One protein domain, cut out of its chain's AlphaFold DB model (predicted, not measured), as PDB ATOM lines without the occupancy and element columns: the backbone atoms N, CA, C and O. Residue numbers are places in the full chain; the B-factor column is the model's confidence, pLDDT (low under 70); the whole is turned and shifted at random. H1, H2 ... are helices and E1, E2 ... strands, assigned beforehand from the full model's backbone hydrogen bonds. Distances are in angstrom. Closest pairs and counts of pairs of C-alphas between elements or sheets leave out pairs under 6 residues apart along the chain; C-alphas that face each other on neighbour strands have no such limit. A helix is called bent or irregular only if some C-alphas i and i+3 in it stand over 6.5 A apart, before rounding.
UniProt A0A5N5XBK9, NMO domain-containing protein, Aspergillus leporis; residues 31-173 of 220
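Overview. This is residues 31 to 173 of the 220 residues of the protein "NMO domain-containing protein" of Aspergillus leporis (UniProt A0A5N5XBK9). A small, strongly twisted and curling sheet of four parallel strands is covered on one face by helices H2, H3 and H4, with H1 beside edge strand E1. Beyond the E5 side the last stretch leads away from this body, and H6, at its far end, makes much of the length. The printed part has 143 residues with six named helices and five named strands, in the order H1 E1 H2 E2 E3 H3 E4 H4 E5 H5 H6; the sheet order is E1 E2 E4 E5, and the class is mixed, helices and strands. The whole is compact, with a radius of gyration of the C-alphas of 15.5 A, yet elongated in outline, spanning 48 by 30 by 28 A.

Arrangement. H1, residues 41 to 49, is on the sheet and only just over E1, residues 55 to 58, with 3 of its C-alphas falling on that strand; the closest C-alphas, of Ala 44 and Phe 55, are 5.1 A apart. H2, residues 65 to 75, links E1 to its parallel neighbour E2, residues 80 to 84, as a strand-helix-strand unit with a right-handed crossover; N 82 and O 56 are 2.9 A apart. E3, residues 90 to 93, pairs with no named strand and is apart from E2. H3, residues 99 to 116, touches H2 with residues 106 to 113 alone, closest at the C-alphas of Glu 66 and Lys 109, 7.0 A, at a steep tilt of 35.1 degrees, only just past shallow. H3 lies over E2 and E4, residues 122 to 126, at a height over the sheet of 9.3 A. E2 and E4 are parallel, with N 81 and O 122 2.8 A apart. H4, residues 132 to 140, is on the same face as H3, over E5, residues 145 to 147; E4, H4 and E5 form a second unit with a right-handed crossover, and N 125 and O 145 are 2.9 A apart. H5, residues 150 to 153, and H6, residues 162 to 170, are close but not clearly touching, the C-alphas of Leu 153 and Gln 165 being 6.7 A apart; neither is on the sheet. In H1, H2, H4 and H6 every O i to N i+4 pair is within hydrogen-bond range; in H3, 12 of 14 are, and H5 is too short for such a pair.

Along the chain. H1 begins at C-alpha 41 (10.914, 59.441, 93.527). H3, the longest helix at 25.8 A, is irregular, with C-alphas 112 and 115 7.2 A apart. H2 measures 15.7 A, E4 13.2 A and E2 13.0 A. H6 ends at C-alpha 170 (-18.882, 43.773, 78.456).

Size, cuts and confidence. The C-alphas farthest apart, of Pro 115 and Asp 163, are 50.1 A apart. The printed part has no cut, and no link is long. The mean pLDDT of the printed part is 77.6; 32 residues are under 70, among them 32 to 44 and 56 to 65.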
ATOM      1  N   PHE A  31      -1.737  57.652 101.689       74.31
ATOM      2  CA  PHE A  31      -1.047  57.078 100.538       74.31
ATOM      3  C   PHE A  31      -0.994  58.115  99.414       74.31
ATOM      4  O   PHE A  31      -2.004  58.756  99.121       74.31
ATOM      5  N   SER A  32       0.143  58.259  98.734       63.94
ATOM      6  CA  SER A  32       0.149  58.960  97.445       63.94
ATOM      7  C   SER A  32      -0.365  58.026  96.357       63.94
ATOM      8  O   SER A  32       0.146  56.919  96.232       63.94
ATOM      9  N   ALA A  33      -1.318  58.444  95.529       67.31
ATOM     10  CA  ALA A  33      -1.767  57.592  94.431       67.31
ATOM     11  C   ALA A  33      -0.589  57.240  93.491       67.31
ATOM     12  O   ALA A  33       0.182  58.141  93.141       67.31
ATOM     13  N   PRO A  34      -0.443  55.974  93.052       63.59
ATOM     14  CA  PRO A  34       0.580  55.573  92.088       63.59
ATOM     15  C   PRO A  34       0.237  56.131  90.695       63.59
ATOM     16  O   PRO A  34      -0.287  55.444  89.821       63.59
ATOM     17  N   MET A  35       0.502  57.423  90.501       62.19
ATOM     18  CA  MET A  35       0.250  58.163  89.268       62.19
ATOM     19  C   MET A  35       1.536  58.237  88.458       62.19
ATOM     20  O   MET A  35       2.425  59.026  88.754       62.19
ATOM     21  N   ALA A  36       1.668  57.431  87.417       56.66
ATOM     22  CA  ALA A  36       2.879  57.459  86.608       56.66
ATOM     23  C   ALA A  36       3.206  58.854  86.039       56.66
ATOM     24  O   ALA A  36       2.303  59.602  85.671       56.66
ATOM     25  N   LYS A  37       4.503  59.173  85.934       55.31
ATOM     26  CA  LYS A  37       5.062  60.503  85.598       55.31
ATOM     27  C   LYS A  37       4.820  61.608  86.647       55.31
ATOM     28  O   LYS A  37       5.484  62.636  86.563       55.31
ATOM     29  N   VAL A  38       3.949  61.388  87.640       60.25
ATOM     30  CA  VAL A  38       3.652  62.329  88.742       60.25
ATOM     31  C   VAL A  38       4.222  61.824  90.072       60.25
ATOM     32  O   VAL A  38       4.944  62.543  90.755       60.25
ATOM     33  N   ALA A  39       3.951  60.564  90.409       63.38
ATOM     34  CA  ALA A  39       4.501  59.810  91.531       63.38
ATOM     35  C   ALA A  39       5.943  59.373  91.232       63.38
ATOM     36  O   ALA A  39       6.258  58.187  91.115       63.38
ATOM     37  N   LYS A  40       6.790  60.385  91.028       67.62
ATOM     38  CA  LYS A  40       8.240  60.286  90.886       67.62
ATOM     39  C   LYS A  40       8.904  60.073  92.254       67.62
ATOM     40  O   LYS A  40       8.245  60.294  93.281       67.62
ATOM     41  N   PRO A  41      10.186  59.667  92.285       66.06
ATOM     42  CA  PRO A  41      10.914  59.441  93.527       66.06
ATOM     43  C   PRO A  41      10.750  60.564  94.569       66.06
ATOM     44  O   PRO A  41      10.493  60.285  95.740       66.06
ATOM     45  N   GLU A  42      10.804  61.838  94.179       67.75
ATOM     46  CA  GLU A  42      10.755  62.972  95.111       67.75
ATOM     47  C   GLU A  42       9.418  63.073  95.850       67.75
ATOM     48  O   GLU A  42       9.392  63.335  97.055       67.75
ATOM     49  N   LEU A  43       8.304  62.828  95.147       67.12
ATOM     50  CA  LEU A  43       6.969  62.839  95.746       67.12
ATOM     51  C   LEU A  43       6.807  61.672  96.720       67.12
ATOM     52  O   LEU A  43       6.335  61.870  97.840       67.12
ATOM     53  N   ALA A  44       7.241  60.475  96.319       69.44
ATOM     54  CA  ALA A  44       7.211  59.304  97.186       69.44
ATOM     55  C   ALA A  44       8.009  59.556  98.472       69.44
ATOM     56  O   ALA A  44       7.554  59.213  99.566       69.44
ATOM     57  N   VAL A  45       9.154  60.237  98.373       71.06
ATOM     58  CA  VAL A  45       9.930  60.638  99.548       71.06
ATOM     59  C   VAL A  45       9.247  61.668 100.402       71.06
ATOM     60  O   VAL A  45       9.275  61.529 101.621       71.06
ATOM     61  N   ALA A  46       8.673  62.707  99.804       73.62
ATOM     62  CA  ALA A  46       8.011  63.755 100.563       73.62
ATOM     63  C   ALA A  46       6.877  63.158 101.406       73.62
ATOM     64  O   ALA A  46       6.771  63.443 102.595       73.62
ATOM     65  N   VAL A  47       6.109  62.246 100.809       72.62
ATOM     66  CA  VAL A  47       5.019  61.521 101.470       72.62
ATOM     67  C   VAL A  47       5.564  60.598 102.561       72.62
ATOM     68  O   VAL A  47       5.081  60.645 103.689       72.62
ATOM     69  N   SER A  48       6.620  59.832 102.274       74.62
ATOM     70  CA  SER A  48       7.243  58.919 103.250       74.62
ATOM     71  C   SER A  48       7.896  59.662 104.426       74.62
ATOM     72  O   SER A  48       7.855  59.204 105.567       74.62
ATOM     73  N   LYS A  49       8.480  60.845 104.183       74.06
ATOM     74  CA  LYS A  49       9.004  61.753 105.224       74.06
ATOM     75  C   LYS A  49       7.888  62.386 106.051       74.06
ATOM     76  O   LYS A  49       8.110  62.681 107.220       74.06
ATOM     77  N   ALA A  50       6.709  62.573 105.464       74.25
ATOM     78  CA  ALA A  50       5.512  63.068 106.136       74.25
ATOM     79  C   ALA A  50       4.711  61.959 106.847       74.25
ATOM     80  O   ALA A  50       3.551  62.178 107.188       74.25
ATOM     81  N   TYR A  51       5.317  60.787 107.081       73.69
ATOM     82  CA  TYR A  51       4.688  59.631 107.732       73.69
ATOM     83  C   TYR A  51       3.512  59.021 106.946       73.69
ATOM     84  O   TYR A  51       2.668  58.332 107.517       73.69
ATOM     85  N   GLY A  52       3.458  59.264 105.635       68.25
ATOM     86  CA  GLY A  52       2.587  58.562 104.695       68.25
ATOM     87  C   GLY A  52       3.306  57.415 103.978       68.25
ATOM     88  O   GLY A  52       4.481  57.144 104.206       68.25
ATOM     89  N   LEU A  53       2.597  56.753 103.069       73.38
ATOM     90  CA  LEU A  53       3.101  55.709 102.186       73.38
ATOM     91  C   LEU A  53       3.245  56.279 100.776       73.38
ATOM     92  O   LEU A  53       2.271  56.470 100.040       73.38
ATOM     93  N   GLY A  54       4.488  56.621 100.438       67.19
ATOM     94  CA  GLY A  54       4.852  57.103  99.118       67.19
ATOM     95  C   GLY A  54       4.940  55.955  98.123       67.19
ATOM     96  O   GLY A  54       5.567  54.939  98.410       67.19
ATOM     97  N   PHE A  55       4.345  56.143  96.951       70.44
ATOM     98  CA  PHE A  55       4.468  55.225  95.827       70.44
ATOM     99  C   PHE A  55       5.389  55.836  94.795       70.44
ATOM    100  O   PHE A  55       5.206  56.988  94.405       70.44
ATOM    101  N   ILE A  56       6.319  55.038  94.295       66.81
ATOM    102  CA  ILE A  56       6.955  55.317  93.012       66.81
ATOM    103  C   ILE A  56       6.241  54.452  91.987       66.81
ATOM    104  O   ILE A  56       6.222  53.232  92.127       66.81
ATOM    105  N   ALA A  57       5.623  55.087  90.993       64.38
ATOM    106  CA  ALA A  57       5.008  54.385  89.875       64.38
ATOM    107  C   ALA A  57       6.029  54.294  88.741       64.38
ATOM    108  O   ALA A  57       6.170  55.229  87.946       64.38
ATOM    109  N   VAL A  58       6.754  53.177  88.683       61.59
ATOM    110  CA  VAL A  58       7.783  52.987  87.662       61.59
ATOM    111  C   VAL A  58       7.142  52.524  86.365       61.59
ATOM    112  O   VAL A  58       6.477  51.489  86.297       61.59
ATOM    113  N   LYS A  59       7.381  53.319  85.328       61.91
ATOM    114  CA  LYS A  59       7.263  52.943  83.925       61.91
ATOM    115  C   LYS A  59       8.638  53.128  83.306       61.91
ATOM    116  O   LYS A  59       9.332  54.054  83.705       61.91
ATOM    117  N   TYR A  60       8.979  52.321  82.311       51.66
ATOM    118  CA  TYR A  60      10.155  52.537  81.466       51.66
ATOM    119  C   TYR A  60      10.077  53.916  80.783       51.66
ATOM    120  O   TYR A  60       9.486  54.077  79.717       51.66
ATOM    121  N   THR A  61      10.625  54.956  81.401       51.03
ATOM    122  CA  THR A  61      10.836  56.231  80.714       51.03
ATOM    123  C   THR A  61      11.939  56.043  79.663       51.03
ATOM    124  O   THR A  61      12.334  54.923  79.343       51.03
ATOM    125  N   ASN A  62      12.437  57.120  79.056       49.06
ATOM    126  CA  ASN A  62      13.609  57.001  78.181       49.06
ATOM    127  C   ASN A  62      14.879  56.530  78.927       49.06
ATOM    128  O   ASN A  62      15.881  56.259  78.267       49.06
ATOM    129  N   ASP A  63      14.795  56.391  80.252       55.03
ATOM    130  CA  ASP A  63      15.840  55.982  81.184       55.03
ATOM    131  C   ASP A  63      15.768  54.469  81.463       55.03
ATOM    132  O   ASP A  63      14.703  53.848  81.357       55.03
ATOM    133  N   ASN A  64      16.905  53.853  81.799       68.00
ATOM    134  CA  ASN A  64      16.969  52.434  82.149       68.00
ATOM    135  C   ASN A  64      16.205  52.184  83.467       68.00
ATOM    136  O   ASN A  64      16.228  53.024  84.369       68.00
ATOM    137  N   LEU A  65      15.536  51.030  83.605       69.25
ATOM    138  CA  LEU A  65      14.871  50.653  84.861       69.25
ATOM    139  C   LEU A  65      15.869  50.689  86.024       69.25
ATOM    140  O   LEU A  65      15.536  51.150  87.112       69.25
ATOM    141  N   GLU A  66      17.100  50.247  85.770       74.00
ATOM    142  CA  GLU A  66      18.186  50.283  86.745       74.00
ATOM    143  C   GLU A  66      18.476  51.703  87.238       74.00
ATOM    144  O   GLU A  66      18.537  51.892  88.448       74.00
ATOM    145  N   ASP A  67      18.564  52.696  86.346       73.06
ATOM    146  CA  ASP A  67      18.855  54.091  86.708       73.06
ATOM    147  C   ASP A  67      17.751  54.669  87.607       73.06
ATOM    148  O   ASP A  67      18.028  55.297  88.628       73.06
ATOM    149  N   LEU A  68      16.483  54.401  87.269       69.50
ATOM    150  CA  LEU A  68      15.329  54.836  88.066       69.50
ATOM    151  C   LEU A  68      15.315  54.192  89.457       69.50
ATOM    152  O   LEU A  68      14.951  54.837  90.443       69.50
ATOM    153  N   LEU A  69      15.680  52.911  89.541       72.31
ATOM    154  CA  LEU A  69      15.762  52.189  90.809       72.31
ATOM    155  C   LEU A  69      16.953  52.665  91.640       72.31
ATOM    156  O   LEU A  69      16.807  52.859  92.846       72.31
ATOM    157  N   GLU A  70      18.102  52.906  91.017       75.69
ATOM    158  CA  GLU A  70      19.280  53.471  91.672       75.69
ATOM    159  C   GLU A  70      19.020  54.886  92.186       75.69
ATOM    160  O   GLU A  70      19.393  55.192  93.316       75.69
ATOM    161  N   GLU A  71      18.312  55.730  91.438       71.12
ATOM    162  CA  GLU A  71      17.897  57.058  91.897       71.12
ATOM    163  C   GLU A  71      16.919  56.969  93.082       71.12
ATOM    164  O   GLU A  71      17.106  57.632  94.113       71.12
ATOM    165  N   ALA A  72      15.897  56.114  92.964       65.25
ATOM    166  CA  ALA A  72      14.902  55.883  94.008       65.25
ATOM    167  C   ALA A  72      15.531  55.362  95.310       65.25
ATOM    168  O   ALA A  72      15.129  55.754  96.410       65.25
ATOM    169  N   VAL A  73      16.528  54.488  95.199       68.56
ATOM    170  CA  VAL A  73      17.234  53.910  96.345       68.56
ATOM    171  C   VAL A  73      18.304  54.858  96.888       68.56
ATOM    172  O   VAL A  73      18.358  55.078  98.097       68.56
ATOM    173  N   GLY A  74      19.117  55.455  96.020       65.12
ATOM    174  CA  GLY A  74      20.288  56.253  96.383       65.12
ATOM    175  C   GLY A  74      19.949  57.546  97.118       65.12
ATOM    176  O   GLY A  74      20.684  57.951  98.019       65.12
ATOM    177  N   ASN A  75      18.809  58.166  96.802       59.22
ATOM    178  CA  ASN A  75      18.432  59.455  97.385       59.22
ATOM    179  C   ASN A  75      17.244  59.373  98.355       59.22
ATOM    180  O   ASN A  75      17.050  60.292  99.161       59.22
ATOM    181  N   ILE A  76      16.403  58.334  98.249       59.41
ATOM    182  CA  ILE A  76      14.974  58.500  98.546       59.41
ATOM    183  C   ILE A  76      14.375  57.401  99.460       59.41
ATOM    184  O   ILE A  76      13.655  57.734 100.400       59.41
ATOM    185  N   TYR A  77      14.751  56.126  99.340       70.06
ATOM    186  CA  TYR A  77      14.302  55.036 100.243       70.06
ATOM    187  C   TYR A  77      12.766  54.969 100.446       70.06
ATOM    188  O   TYR A  77      12.292  55.130 101.588       70.06
ATOM    189  N   PRO A  78      11.974  54.746  99.377       72.88
ATOM    190  CA  PRO A  78      10.519  54.632  99.492       72.88
ATOM    191  C   PRO A  78      10.111  53.469 100.409       72.88
ATOM    192  O   PRO A  78      10.845  52.498 100.571       72.88
ATOM    193  N   ASP A  79       8.929  53.562 101.017       73.50
ATOM    194  CA  ASP A  79       8.315  52.428 101.720       73.50
ATOM    195  C   ASP A  79       7.761  51.394 100.725       73.50
ATOM    196  O   ASP A  79       7.888  50.189 100.947       73.50
ATOM    197  N   ILE A  80       7.172  51.867  99.617       77.25
ATOM    198  CA  ILE A  80       6.527  51.039  98.595       77.25
ATOM    199  C   ILE A  80       6.973  51.473  97.191       77.25
ATOM    200  O   ILE A  80       6.939  52.651  96.830       77.25
ATOM    201  N   LEU A  81       7.333  50.495  96.366       78.38
ATOM    202  CA  LEU A  81       7.635  50.652  94.950       78.38
ATOM    203  C   LEU A  81       6.576  49.924  94.119       78.38
ATOM    204  O   LEU A  81       6.515  48.701  94.148       78.38
ATOM    205  N   ALA A  82       5.767  50.654  93.350       81.38
ATOM    206  CA  ALA A  82       4.805  50.054  92.429       81.38
ATOM    207  C   ALA A  82       5.371  50.005  91.002       81.38
ATOM    208  O   ALA A  82       5.589  51.035  90.361       81.38
ATOM    209  N   VAL A  83       5.572  48.801  90.474       81.75
ATOM    210  CA  VAL A  83       6.107  48.566  89.126       81.75
ATOM    211  C   VAL A  83       4.996  48.225  88.152       81.75
ATOM    212  O   VAL A  83       4.250  47.259  88.339       81.75
ATOM    213  N   GLN A  84       4.895  49.033  87.097       83.94
ATOM    214  CA  GLN A  84       3.851  48.911  86.095       83.94
ATOM    215  C   GLN A  84       4.330  48.154  84.859       83.94
ATOM    216  O   GLN A  84       5.212  48.613  84.135       83.94
ATOM    217  N   GLY A  85       3.662  47.039  84.567       85.12
ATOM    218  CA  GLY A  85       3.784  46.353  83.286       85.12
ATOM    219  C   GLY A  85       2.968  47.019  82.172       85.12
ATOM    220  O   GLY A  85       2.026  47.781  82.415       85.12
ATOM    221  N   SER A  86       3.264  46.654  80.926       84.75
ATOM    222  CA  SER A  86       2.471  46.963  79.724       84.75
ATOM    223  C   SER A  86       1.045  46.396  79.793       84.75
ATOM    224  O   SER A  86       0.153  46.789  79.036       84.75
ATOM    225  N   ASP A  87       0.806  45.508  80.758       87.81
ATOM    226  CA  ASP A  87      -0.490  44.921  81.054       87.81
ATOM    227  C   ASP A  87      -1.509  45.910  81.639       87.81
ATOM    228  O   ASP A  87      -2.714  45.656  81.652       87.81
ATOM    229  N   ALA A  88      -1.038  47.048  82.142       85.38
ATOM    230  CA  ALA A  88      -1.877  48.068  82.746       85.38
ATOM    231  C   ALA A  88      -2.622  48.918  81.710       85.38
ATOM    232  O   ALA A  88      -2.100  49.255  80.649       85.38
ATOM    233  N   GLY A  89      -3.852  49.297  82.063       82.12
ATOM    234  CA  GLY A  89      -4.636  50.275  81.316       82.12
ATOM    235  C   GLY A  89      -4.162  51.713  81.544       82.12
ATOM    236  O   GLY A  89      -3.412  52.012  82.476       82.12
ATOM    237  N   GLY A  90      -4.660  52.614  80.705       81.44
ATOM    238  CA  GLY A  90      -4.351  54.036  80.736       81.44
ATOM    239  C   GLY A  90      -3.041  54.370  80.029       81.44
ATOM    240  O   GLY A  90      -2.544  53.620  79.187       81.44
ATOM    241  N   LEU A  91      -2.492  55.537  80.366       76.94
ATOM    242  CA  LEU A  91      -1.249  56.019  79.779       76.94
ATOM    243  C   LEU A  91      -0.118  55.036  80.076       76.94
ATOM    244  O   LEU A  91      -0.029  54.520  81.181       76.94
ATOM    245  N   SER A  92       0.792  54.830  79.145       74.06
ATOM    246  CA  SER A  92       2.054  54.128  79.324       74.06
ATOM    247  C   SER A  92       3.085  54.718  78.361       74.06
ATOM    248  O   SER A  92       2.902  55.801  77.803       74.06
ATOM    249  N   VAL A  93       4.197  54.031  78.202       72.50
ATOM    250  CA  VAL A  93       5.377  54.450  77.458       72.50
ATOM    251  C   VAL A  93       5.694  53.408  76.390       72.50
ATOM    252  O   VAL A  93       5.424  52.224  76.586       72.50
ATOM    253  N   THR A  94       6.185  53.839  75.226       72.38
ATOM    254  CA  THR A  94       6.392  52.964  74.051       72.38
ATOM    255  C   THR A  94       7.383  51.841  74.331       72.38
ATOM    256  O   THR A  94       7.210  50.727  73.843       72.38
ATOM    257  N   ARG A  95       8.403  52.118  75.142       73.75
ATOM    258  CA  ARG A  95       9.316  51.117  75.685       73.75
ATOM    259  C   ARG A  95       8.678  50.592  76.953       73.75
ATOM    260  O   ARG A  95       8.677  51.304  77.933       73.75
ATOM    261  N   CYS A  96       8.078  49.415  76.952       75.50
ATOM    262  CA  CYS A  96       7.581  48.791  78.175       75.50
ATOM    263  C   CYS A  96       7.607  47.270  78.033       75.50
ATOM    264  O   CYS A  96       7.650  46.746  76.921       75.50
ATOM    265  N   THR A  97       7.578  46.560  79.158       82.75
ATOM    266  CA  THR A  97       7.523  45.093  79.195       82.75
ATOM    267  C   THR A  97       6.339  44.620  80.030       82.75
ATOM    268  O   THR A  97       5.711  45.416  80.727       82.75
ATOM    269  N   SER A  98       6.023  43.329  79.951       88.56
ATOM    270  CA  SER A  98       4.940  42.719  80.730       88.56
ATOM    271  C   SER A  98       5.172  42.839  82.238       88.56
ATOM    272  O   SER A  98       6.309  42.959  82.700       88.56
ATOM    273  N   ILE A  99       4.095  42.729  83.015       89.00
ATOM    274  CA  ILE A  99       4.166  42.699  84.481       89.00
ATOM    275  C   ILE A  99       5.100  41.593  84.993       89.00
ATOM    276  O   ILE A  99       5.799  41.790  85.979       89.00
ATOM    277  N   VAL A 100       5.173  40.460  84.285       91.06
ATOM    278  CA  VAL A 100       6.040  39.333  84.653       91.06
ATOM    279  C   VAL A 100       7.507  39.745  84.635       91.06
ATOM    280  O   VAL A 100       8.223  39.539  85.611       91.06
ATOM    281  N   SER A 101       7.957  40.336  83.530       90.50
ATOM    282  CA  SER A 101       9.366  40.682  83.354       90.50
ATOM    283  C   SER A 101       9.785  41.835  84.264       90.50
ATOM    284  O   SER A 101      10.808  41.726  84.932       90.50
ATOM    285  N   VAL A 102       8.982  42.903  84.344       86.06
ATOM    286  CA  VAL A 102       9.357  44.106  85.107       86.06
ATOM    287  C   VAL A 102       9.420  43.844  86.611       86.06
ATOM    288  O   VAL A 102      10.291  44.382  87.286       86.06
ATOM    289  N   VAL A 103       8.530  43.001  87.149       87.81
ATOM    290  CA  VAL A 103       8.537  42.653  88.577       87.81
ATOM    291  C   VAL A 103       9.787  41.855  88.923       87.81
ATOM    292  O   VAL A 103      10.441  42.161  89.914       87.81
ATOM    293  N   LEU A 104      10.158  40.878  88.091       90.00
ATOM    294  CA  LEU A 104      11.368  40.083  88.306       90.00
ATOM    295  C   LEU A 104      12.637  40.939  88.206       90.00
ATOM    296  O   LEU A 104      13.530  40.806  89.040       90.00
ATOM    297  N   GLU A 105      12.708  41.832  87.219       88.62
ATOM    298  CA  GLU A 105      13.840  42.747  87.037       88.62
ATOM    299  C   GLU A 105      13.982  43.698  88.235       88.62
ATOM    300  O   GLU A 105      15.055  43.797  88.832       88.62
ATOM    301  N   ALA A 106      12.877  44.316  88.664       86.44
ATOM    302  CA  ALA A 106      12.866  45.190  89.829       86.44
ATOM    303  C   ALA A 106      13.204  44.443  91.125       86.44
ATOM    304  O   ALA A 106      13.967  44.959  91.938       86.44
ATOM    305  N   HIS A 107      12.691  43.224  91.312       87.62
ATOM    306  CA  HIS A 107      13.019  42.396  92.471       87.62
ATOM    307  C   HIS A 107      14.520  42.094  92.542       87.62
ATOM    308  O   HIS A 107      15.136  42.283  93.590       87.62
ATOM    309  N   ASN A 108      15.121  41.669  91.426       90.06
ATOM    310  CA  ASN A 108      16.554  41.379  91.360       90.06
ATOM    311  C   ASN A 108      17.383  42.622  91.699       90.06
ATOM    312  O   ASN A 108      18.276  42.556  92.544       90.06
ATOM    313  N   LYS A 109      17.034  43.775  91.120       86.75
ATOM    314  CA  LYS A 109      17.743  45.026  91.397       86.75
ATOM    315  C   LYS A 109      17.576  45.481  92.848       86.75
ATOM    316  O   LYS A 109      18.543  45.910  93.472       86.75
ATOM    317  N   LEU A 110      16.382  45.350  93.428       84.31
ATOM    318  CA  LEU A 110      16.165  45.636  94.848       84.31
ATOM    319  C   LEU A 110      17.012  44.728  95.748       84.31
ATOM    320  O   LEU A 110      17.548  45.214  96.740       84.31
ATOM    321  N   GLN A 111      17.190  43.448  95.398       87.06
ATOM    322  CA  GLN A 111      18.083  42.552  96.141       87.06
ATOM    323  C   GLN A 111      19.550  42.990  96.076       87.06
ATOM    324  O   GLN A 111      20.231  42.972  97.100       87.06
ATOM    325  N   GLU A 112      20.034  43.417  94.909       89.00
ATOM    326  CA  GLU A 112      21.396  43.949  94.756       89.00
ATOM    327  C   GLU A 112      21.621  45.208  95.596       89.00
ATOM    328  O   GLU A 112      22.689  45.402  96.178       89.00
ATOM    329  N   LEU A 113      20.601  46.062  95.678       84.56
ATOM    330  CA  LEU A 113      20.646  47.313  96.426       84.56
ATOM    331  C   LEU A 113      20.368  47.121  97.927       84.56
ATOM    332  O   LEU A 113      20.723  47.986  98.728       84.56
ATOM    333  N   GLN A 114      19.809  45.978  98.337       82.88
ATOM    334  CA  GLN A 114      19.439  45.667  99.723       82.88
ATOM    335  C   GLN A 114      20.551  45.908 100.760       82.88
ATOM    336  O   GLN A 114      20.229  46.442 101.821       82.88
ATOM    337  N   PRO A 115      21.841  45.597 100.514       85.00
ATOM    338  CA  PRO A 115      22.913  45.883 101.473       85.00
ATOM    339  C   PRO A 115      23.110  47.379 101.762       85.00
ATOM    340  O   PRO A 115      23.634  47.740 102.813       85.00
ATOM    341  N   GLN A 116      22.708  48.249 100.833       80.31
ATOM    342  CA  GLN A 116      22.781  49.708 100.964       80.31
ATOM    343  C   GLN A 116      21.510  50.278 101.615       80.31
ATOM    344  O   GLN A 116      21.504  51.391 102.146       80.31
ATOM    345  N   LEU A 117      20.425  49.501 101.603       75.69
ATOM    346  CA  LEU A 117      19.143  49.869 102.171       75.69
ATOM    347  C   LEU A 117      19.119  49.620 103.681       75.69
ATOM    348  O   LEU A 117      19.378  48.527 104.172       75.69
ATOM    349  N   ARG A 118      18.696  50.632 104.451       73.62
ATOM    350  CA  ARG A 118      18.471  50.470 105.902       73.62
ATOM    351  C   ARG A 118      17.324  49.505 106.234       73.62
ATOM    352  O   ARG A 118      17.205  49.082 107.379       73.62
ATOM    353  N   ARG A 119      16.443  49.233 105.268       73.44
ATOM    354  CA  ARG A 119      15.265  48.363 105.383       73.44
ATOM    355  C   ARG A 119      14.801  47.914 103.990       73.44
ATOM    356  O   ARG A 119      15.087  48.634 103.034       73.44
ATOM    357  N   PRO A 120      14.069  46.797 103.870       75.88
ATOM    358  CA  PRO A 120      13.464  46.386 102.605       75.88
ATOM    359  C   PRO A 120      12.503  47.444 102.046       75.88
ATOM    360  O   PRO A 120      11.860  48.170 102.810       75.88
ATOM    361  N   ILE A 121      12.428  47.527 100.718       78.94
ATOM    362  CA  ILE A 121      11.401  48.277  99.985       78.94
ATOM    363  C   ILE A 121      10.349  47.264  99.549       78.94
ATOM    364  O   ILE A 121      10.706  46.279  98.903       78.94
ATOM    365  N   GLN A 122       9.076  47.517  99.856       80.25
ATOM    366  CA  GLN A 122       8.006  46.613  99.445       80.25
ATOM    367  C   GLN A 122       7.693  46.808  97.959       80.25
ATOM    368  O   GLN A 122       7.409  47.925  97.517       80.25
ATOM    369  N   LEU A 123       7.720  45.730  97.186       81.62
ATOM    370  CA  LEU A 123       7.481  45.734  95.748       81.62
ATOM    371  C   LEU A 123       6.015  45.416  95.454       81.62
ATOM    372  O   LEU A 123       5.500  44.399  95.889       81.62
ATOM    373  N   PHE A 124       5.334  46.263  94.690       86.38
ATOM    374  CA  PHE A 124       3.938  46.064  94.314       86.38
ATOM    375  C   PHE A 124       3.804  45.950  92.797       86.38
ATOM    376  O   PHE A 124       4.217  46.850  92.063       86.38
ATOM    377  N   ALA A 125       3.178  44.885  92.306       86.56
ATOM    378  CA  ALA A 125       2.958  44.711  90.875       86.56
ATOM    379  C   ALA A 125       1.676  45.418  90.404       86.56
ATOM    380  O   ALA A 125       0.643  45.398  91.081       86.56
ATOM    381  N   THR A 126       1.705  46.032  89.217       85.81
ATOM    382  CA  THR A 126       0.504  46.613  88.596       85.81
ATOM    383  C   THR A 126       0.408  46.355  87.097       85.81
ATOM    384  O   THR A 126       1.383  46.465  86.352       85.81
ATOM    385  N   GLY A 127      -0.804  46.010  86.656       86.25
ATOM    386  CA  GLY A 127      -1.142  45.704  85.265       86.25
ATOM    387  C   GLY A 127      -1.777  44.327  85.072       86.25
ATOM    388  O   GLY A 127      -1.291  43.328  85.573       86.25
ATOM    389  N   GLY A 128      -2.909  44.257  84.370       87.12
ATOM    390  CA  GLY A 128      -3.589  42.987  84.069       87.12
ATOM    391  C   GLY A 128      -4.191  42.216  85.260       87.12
ATOM    392  O   GLY A 128      -4.904  41.238  85.047       87.12
ATOM    393  N   ILE A 129      -3.977  42.643  86.509       87.81
ATOM    394  CA  ILE A 129      -4.490  41.963  87.709       87.81
ATOM    395  C   ILE A 129      -5.940  42.385  87.974       87.81
ATOM    396  O   ILE A 129      -6.222  43.555  88.229       87.81
ATOM    397  N   SER A 130      -6.872  41.430  87.913       87.31
ATOM    398  CA  SER A 130      -8.312  41.694  88.107       87.31
ATOM    399  C   SER A 130      -9.046  40.675  88.981       87.31
ATOM    400  O   SER A 130     -10.225  40.861  89.280       87.31
ATOM    401  N   ASP A 131      -8.388  39.593  89.396       83.31
ATOM    402  CA  ASP A 131      -8.967  38.575  90.268       83.31
ATOM    403  C   ASP A 131      -7.892  37.889  91.125       83.31
ATOM    404  O   ASP A 131      -6.698  38.183  91.020       83.31
ATOM    405  N   ARG A 132      -8.323  36.938  91.963       83.88
ATOM    406  CA  ARG A 132      -7.429  36.193  92.858       83.88
ATOM    407  C   ARG A 132      -6.291  35.473  92.134       83.88
ATOM    408  O   ARG A 132      -5.235  35.310  92.720       83.88
ATOM    409  N   ARG A 133      -6.496  35.014  90.894       89.44
ATOM    410  CA  ARG A 133      -5.477  34.263  90.147       89.44
ATOM    411  C   ARG A 133      -4.350  35.198  89.747       89.44
ATOM    412  O   ARG A 133      -3.196  34.835  89.922       89.44
ATOM    413  N   GLY A 134      -4.697  36.397  89.277       87.00
ATOM    414  CA  GLY A 134      -3.722  37.450  88.996       87.00
ATOM    415  C   GLY A 134      -2.933  37.842  90.243       87.00
ATOM    416  O   GLY A 134      -1.712  37.877  90.191       87.00
ATOM    417  N   VAL A 135      -3.616  38.037  91.378       82.06
ATOM    418  CA  VAL A 135      -2.960  38.348  92.662       82.06
ATOM    419  C   VAL A 135      -2.020  37.219  93.090       82.06
ATOM    420  O   VAL A 135      -0.862  37.462  93.399       82.06
ATOM    421  N   THR A 136      -2.474  35.963  93.057       82.75
ATOM    422  CA  THR A 136      -1.623  34.813  93.388       82.75
ATOM    423  C   THR A 136      -0.437  34.681  92.432       82.75
ATOM    424  O   THR A 136       0.656  34.343  92.874       82.75
ATOM    425  N   ALA A 137      -0.624  34.924  91.134       88.00
ATOM    426  CA  ALA A 137       0.466  34.879  90.167       88.00
ATOM    427  C   ALA A 137       1.519  35.953  90.468       88.00
ATOM    428  O   ALA A 137       2.700  35.630  90.499       88.00
ATOM    429  N   ALA A 138       1.087  37.181  90.751       83.44
ATOM    430  CA  ALA A 138       1.966  38.305  91.046       83.44
ATOM    431  C   ALA A 138       2.787  38.083  92.335       83.44
ATOM    432  O   ALA A 138       4.010  38.179  92.293       83.44
ATOM    433  N   ILE A 139       2.159  37.574  93.403       80.94
ATOM    434  CA  ILE A 139       2.851  37.175  94.648       80.94
ATOM    435  C   ILE A 139       3.927  36.115  94.392       80.94
ATOM    436  O   ILE A 139       5.024  36.163  94.953       80.94
ATOM    437  N   ASN A 140       3.671  35.168  93.489       85.38
ATOM    438  CA  ASN A 140       4.675  34.169  93.122       85.38
ATOM    439  C   ASN A 140       5.848  34.744  92.305       85.38
ATOM    440  O   ASN A 140       6.898  34.105  92.245       85.38
ATOM    441  N   LEU A 141       5.713  35.945  91.732       83.81
ATOM    442  CA  LEU A 141       6.815  36.691  91.114       83.81
ATOM    443  C   LEU A 141       7.695  37.424  92.137       83.81
ATOM    444  O   LEU A 141       8.628  38.104  91.723       83.81
ATOM    445  N   ARG A 142       7.454  37.233  93.446       79.25
ATOM    446  CA  ARG A 142       8.162  37.895  94.559       79.25
ATOM    447  C   ARG A 142       7.791  39.368  94.743       79.25
ATOM    448  O   ARG A 142       8.638  40.157  95.161       79.25
ATOM    449  N   ASP A 143       6.541  39.717  94.449       69.94
ATOM    450  CA  ASP A 143       5.955  40.965  94.933       69.94
ATOM    451  C   ASP A 143       5.405  40.802  96.366       69.94
ATOM    452  O   ASP A 143       5.172  39.694  96.858       69.94
ATOM    453  N   ASP A 144       5.243  41.930  97.047       80.44
ATOM    454  CA  ASP A 144       4.650  42.063  98.379       80.44
ATOM    455  C   ASP A 144       3.160  42.442  98.313       80.44
ATOM    456  O   ASP A 144       2.474  42.528  99.333       80.44
ATOM    457  N   GLY A 145       2.643  42.707  97.112       82.69
ATOM    458  CA  GLY A 145       1.261  43.105  96.898       82.69
ATOM    459  C   GLY A 145       0.983  43.580  95.477       82.69
ATOM    460  O   GLY A 145       1.861  43.651  94.624       82.69
ATOM    461  N   CYS A 146      -0.272  43.946  95.217       82.69
ATOM    462  CA  CYS A 146      -0.710  44.342  93.882       82.69
ATOM    463  C   CYS A 146      -1.488  45.659  93.909       82.69
ATOM    464  O   CYS A 146      -2.271  45.911  94.826       82.69
ATOM    465  N   VAL A 147      -1.350  46.462  92.855       82.44
ATOM    466  CA  VAL A 147      -2.220  47.616  92.591       82.44
ATOM    467  C   VAL A 147      -3.166  47.262  91.449       82.44
ATOM    468  O   VAL A 147      -2.743  46.853  90.368       82.44
ATOM    469  N   LEU A 148      -4.467  47.423  91.684       83.00
ATOM    470  CA  LEU A 148      -5.504  47.118  90.707       83.00
ATOM    471  C   LEU A 148      -6.152  48.423  90.242       83.00
ATOM    472  O   LEU A 148      -6.689  49.167  91.049       83.00
ATOM    473  N   GLY A 149      -6.103  48.703  88.939       82.44
ATOM    474  CA  GLY A 149      -6.762  49.871  88.342       82.44
ATOM    475  C   GLY A 149      -8.150  49.518  87.812       82.44
ATOM    476  O   GLY A 149      -9.161  49.710  88.483       82.44
ATOM    477  N   THR A 150      -8.189  48.933  86.610       84.94
ATOM    478  CA  THR A 150      -9.422  48.600  85.872       84.94
ATOM    479  C   THR A 150     -10.448  47.818  86.695       84.94
ATOM    480  O   THR A 150     -11.645  48.027  86.535       84.94
ATOM    481  N   ARG A 151     -10.007  46.958  87.623       84.94
ATOM    482  CA  ARG A 151     -10.909  46.185  88.484       84.94
ATOM    483  C   ARG A 151     -11.758  47.049  89.420       84.94
ATOM    484  O   ARG A 151     -12.887  46.668  89.703       84.94
ATOM    485  N   PHE A 152     -11.242  48.173  89.913       82.81
ATOM    486  CA  PHE A 152     -12.027  49.056  90.781       82.81
ATOM    487  C   PHE A 152     -12.914  50.013  89.991       82.81
ATOM    488  O   PHE A 152     -13.911  50.481  90.529       82.81
ATOM    489  N   LEU A 153     -12.638  50.229  88.700       77.81
ATOM    490  CA  LEU A 153     -13.538  50.987  87.826       77.81
ATOM    491  C   LEU A 153     -14.911  50.309  87.685       77.81
ATOM    492  O   LEU A 153     -15.901  50.983  87.439       77.81
ATOM    493  N   THR A 154     -15.005  48.993  87.885       80.75
ATOM    494  CA  THR A 154     -16.281  48.257  87.851       80.75
ATOM    495  C   THR A 154     -17.001  48.185  89.201       80.75
ATOM    496  O   THR A 154     -17.986  47.459  89.329       80.75
ATOM    497  N   SER A 155     -16.513  48.905  90.214       79.75
ATOM    498  CA  SER A 155     -17.179  49.003  91.516       79.75
ATOM    499  C   SER A 155     -18.333  50.017  91.476       79.75
ATOM    500  O   SER A 155     -18.235  51.012  90.753       79.75
ATOM    501  N   PRO A 156     -19.426  49.804  92.234       76.75
ATOM    502  CA  PRO A 156     -20.518  50.779  92.321       76.75
ATOM    503  C   PRO A 156     -20.086  52.118  92.942       76.75
ATOM    504  O   PRO A 156     -20.770  53.122  92.769       76.75
ATOM    505  N   GLU A 157     -18.959  52.154  93.653       84.25
ATOM    506  CA  GLU A 157     -18.380  53.358  94.250       84.25
ATOM    507  C   GLU A 157     -17.561  54.201  93.257       84.25
ATOM    508  O   GLU A 157     -17.220  55.345  93.559       84.25
ATOM    509  N   ALA A 158     -17.210  53.661  92.084       71.50
ATOM    510  CA  ALA A 158     -16.409  54.377  91.102       71.50
ATOM    511  C   ALA A 158     -17.235  55.447  90.372       71.50
ATOM    512  O   ALA A 158     -18.137  55.132  89.598       71.50
ATOM    513  N   THR A 159     -16.861  56.718  90.538       84.19
ATOM    514  CA  THR A 159     -17.425  57.837  89.765       84.19
ATOM    515  C   THR A 159     -16.854  57.852  88.346       84.19
ATOM    516  O   THR A 159     -15.939  58.615  88.029       84.19
ATOM    517  N   ILE A 160     -17.379  56.985  87.485       79.56
ATOM    518  CA  ILE A 160     -17.078  56.929  86.052       79.56
ATOM    519  C   ILE A 160     -18.370  56.960  85.239       79.56
ATOM    520  O   ILE A 160     -19.444  56.709  85.774       79.56
ATOM    521  N   ALA A 161     -18.278  57.257  83.942       83.31
ATOM    522  CA  ALA A 161     -19.446  57.203  83.070       83.31
ATOM    523  C   ALA A 161     -20.024  55.778  83.025       83.31
ATOM    524  O   ALA A 161     -19.286  54.826  82.753       83.31
ATOM    525  N   ASP A 162     -21.337  55.645  83.232       85.69
ATOM    526  CA  ASP A 162     -22.041  54.355  83.245       85.69
ATOM    527  C   ASP A 162     -21.757  53.529  81.990       85.69
ATOM    528  O   ASP A 162     -21.539  52.321  82.063       85.69
ATOM    529  N   ASP A 163     -21.725  54.177  80.827       86.44
ATOM    530  CA  ASP A 163     -21.461  53.493  79.566       86.44
ATOM    531  C   ASP A 163     -20.016  53.000  79.487       86.44
ATOM    532  O   ASP A 163     -19.777  51.880  79.048       86.44
ATOM    533  N   TYR A 164     -19.052  53.751  80.027       84.38
ATOM    534  CA  TYR A 164     -17.676  53.271  80.142       84.38
ATOM    535  C   TYR A 164     -17.570  52.082  81.109       84.38
ATOM    536  O   TYR A 164     -16.888  51.103  80.808       84.38
ATOM    537  N   GLN A 165     -18.291  52.114  82.234       84.69
ATOM    538  CA  GLN A 165     -18.345  50.986  83.165       84.69
ATOM    539  C   GLN A 165     -18.931  49.730  82.507       84.69
ATOM    540  O   GLN A 165     -18.367  48.641  82.636       84.69
ATOM    541  N   LYS A 166     -20.034  49.879  81.762       90.50
ATOM    542  CA  LYS A 166     -20.658  48.792  80.993       90.50
ATOM    543  C   LYS A 166     -19.715  48.247  79.930       90.50
ATOM    544  O   LYS A 166     -19.658  47.034  79.772       90.50
ATOM    545  N   GLU A 167     -18.950  49.094  79.246       90.19
ATOM    546  CA  GLU A 167     -17.945  48.644  78.279       90.19
ATOM    547  C   GLU A 167     -16.842  47.812  78.946       90.19
ATOM    548  O   GLU A 167     -16.466  46.771  78.409       90.19
ATOM    549  N   ILE A 168     -16.383  48.186  80.149       88.44
ATOM    550  CA  ILE A 168     -15.433  47.362  80.918       88.44
ATOM    551  C   ILE A 168     -16.050  46.006  81.284       88.44
ATOM    552  O   ILE A 168     -15.384  44.981  81.164       88.44
ATOM    553  N   LEU A 169     -17.312  45.983  81.718       90.25
ATOM    554  CA  LEU A 169     -18.015  44.751  82.095       90.25
ATOM    555  C   LEU A 169     -18.353  43.858  80.892       90.25
ATOM    556  O   LEU A 169     -18.377  42.635  81.025       90.25
ATOM    557  N   ARG A 170     -18.618  44.459  79.727       89.75
ATOM    558  CA  ARG A 170     -18.882  43.773  78.456       89.75
ATOM    559  C   ARG A 170     -17.610  43.169  77.870       89.75
ATOM    560  O   ARG A 170     -17.689  42.158  77.173       89.75
ATOM    561  N   ALA A 171     -16.462  43.801  78.101       88.69
ATOM    562  CA  ALA A 171     -15.198  43.385  77.523       88.69
ATOM    563  C   ALA A 171     -14.843  41.945  77.921       88.69
ATOM    564  O   ALA A 171     -14.684  41.595  79.089       88.69
ATOM    565  N   SER A 172     -14.673  41.113  76.904       85.81
ATOM    566  CA  SER A 172     -14.182  39.743  76.995       85.81
ATOM    567  C   SER A 172     -13.135  39.546  75.914       85.81
ATOM    568  O   SER A 172     -13.194  40.242  74.905       85.81
ATOM    569  N   ASP A 173     -12.224  38.591  76.077       85.88
ATOM    570  CA  ASP A 173     -11.109  38.409  75.140       85.88
ATOM    571  C   ASP A 173     -10.289  39.700  74.979       85.88
ATOM    572  O   ASP A 173     -10.463  40.515  74.068       85.88
TER     573      ASP A 173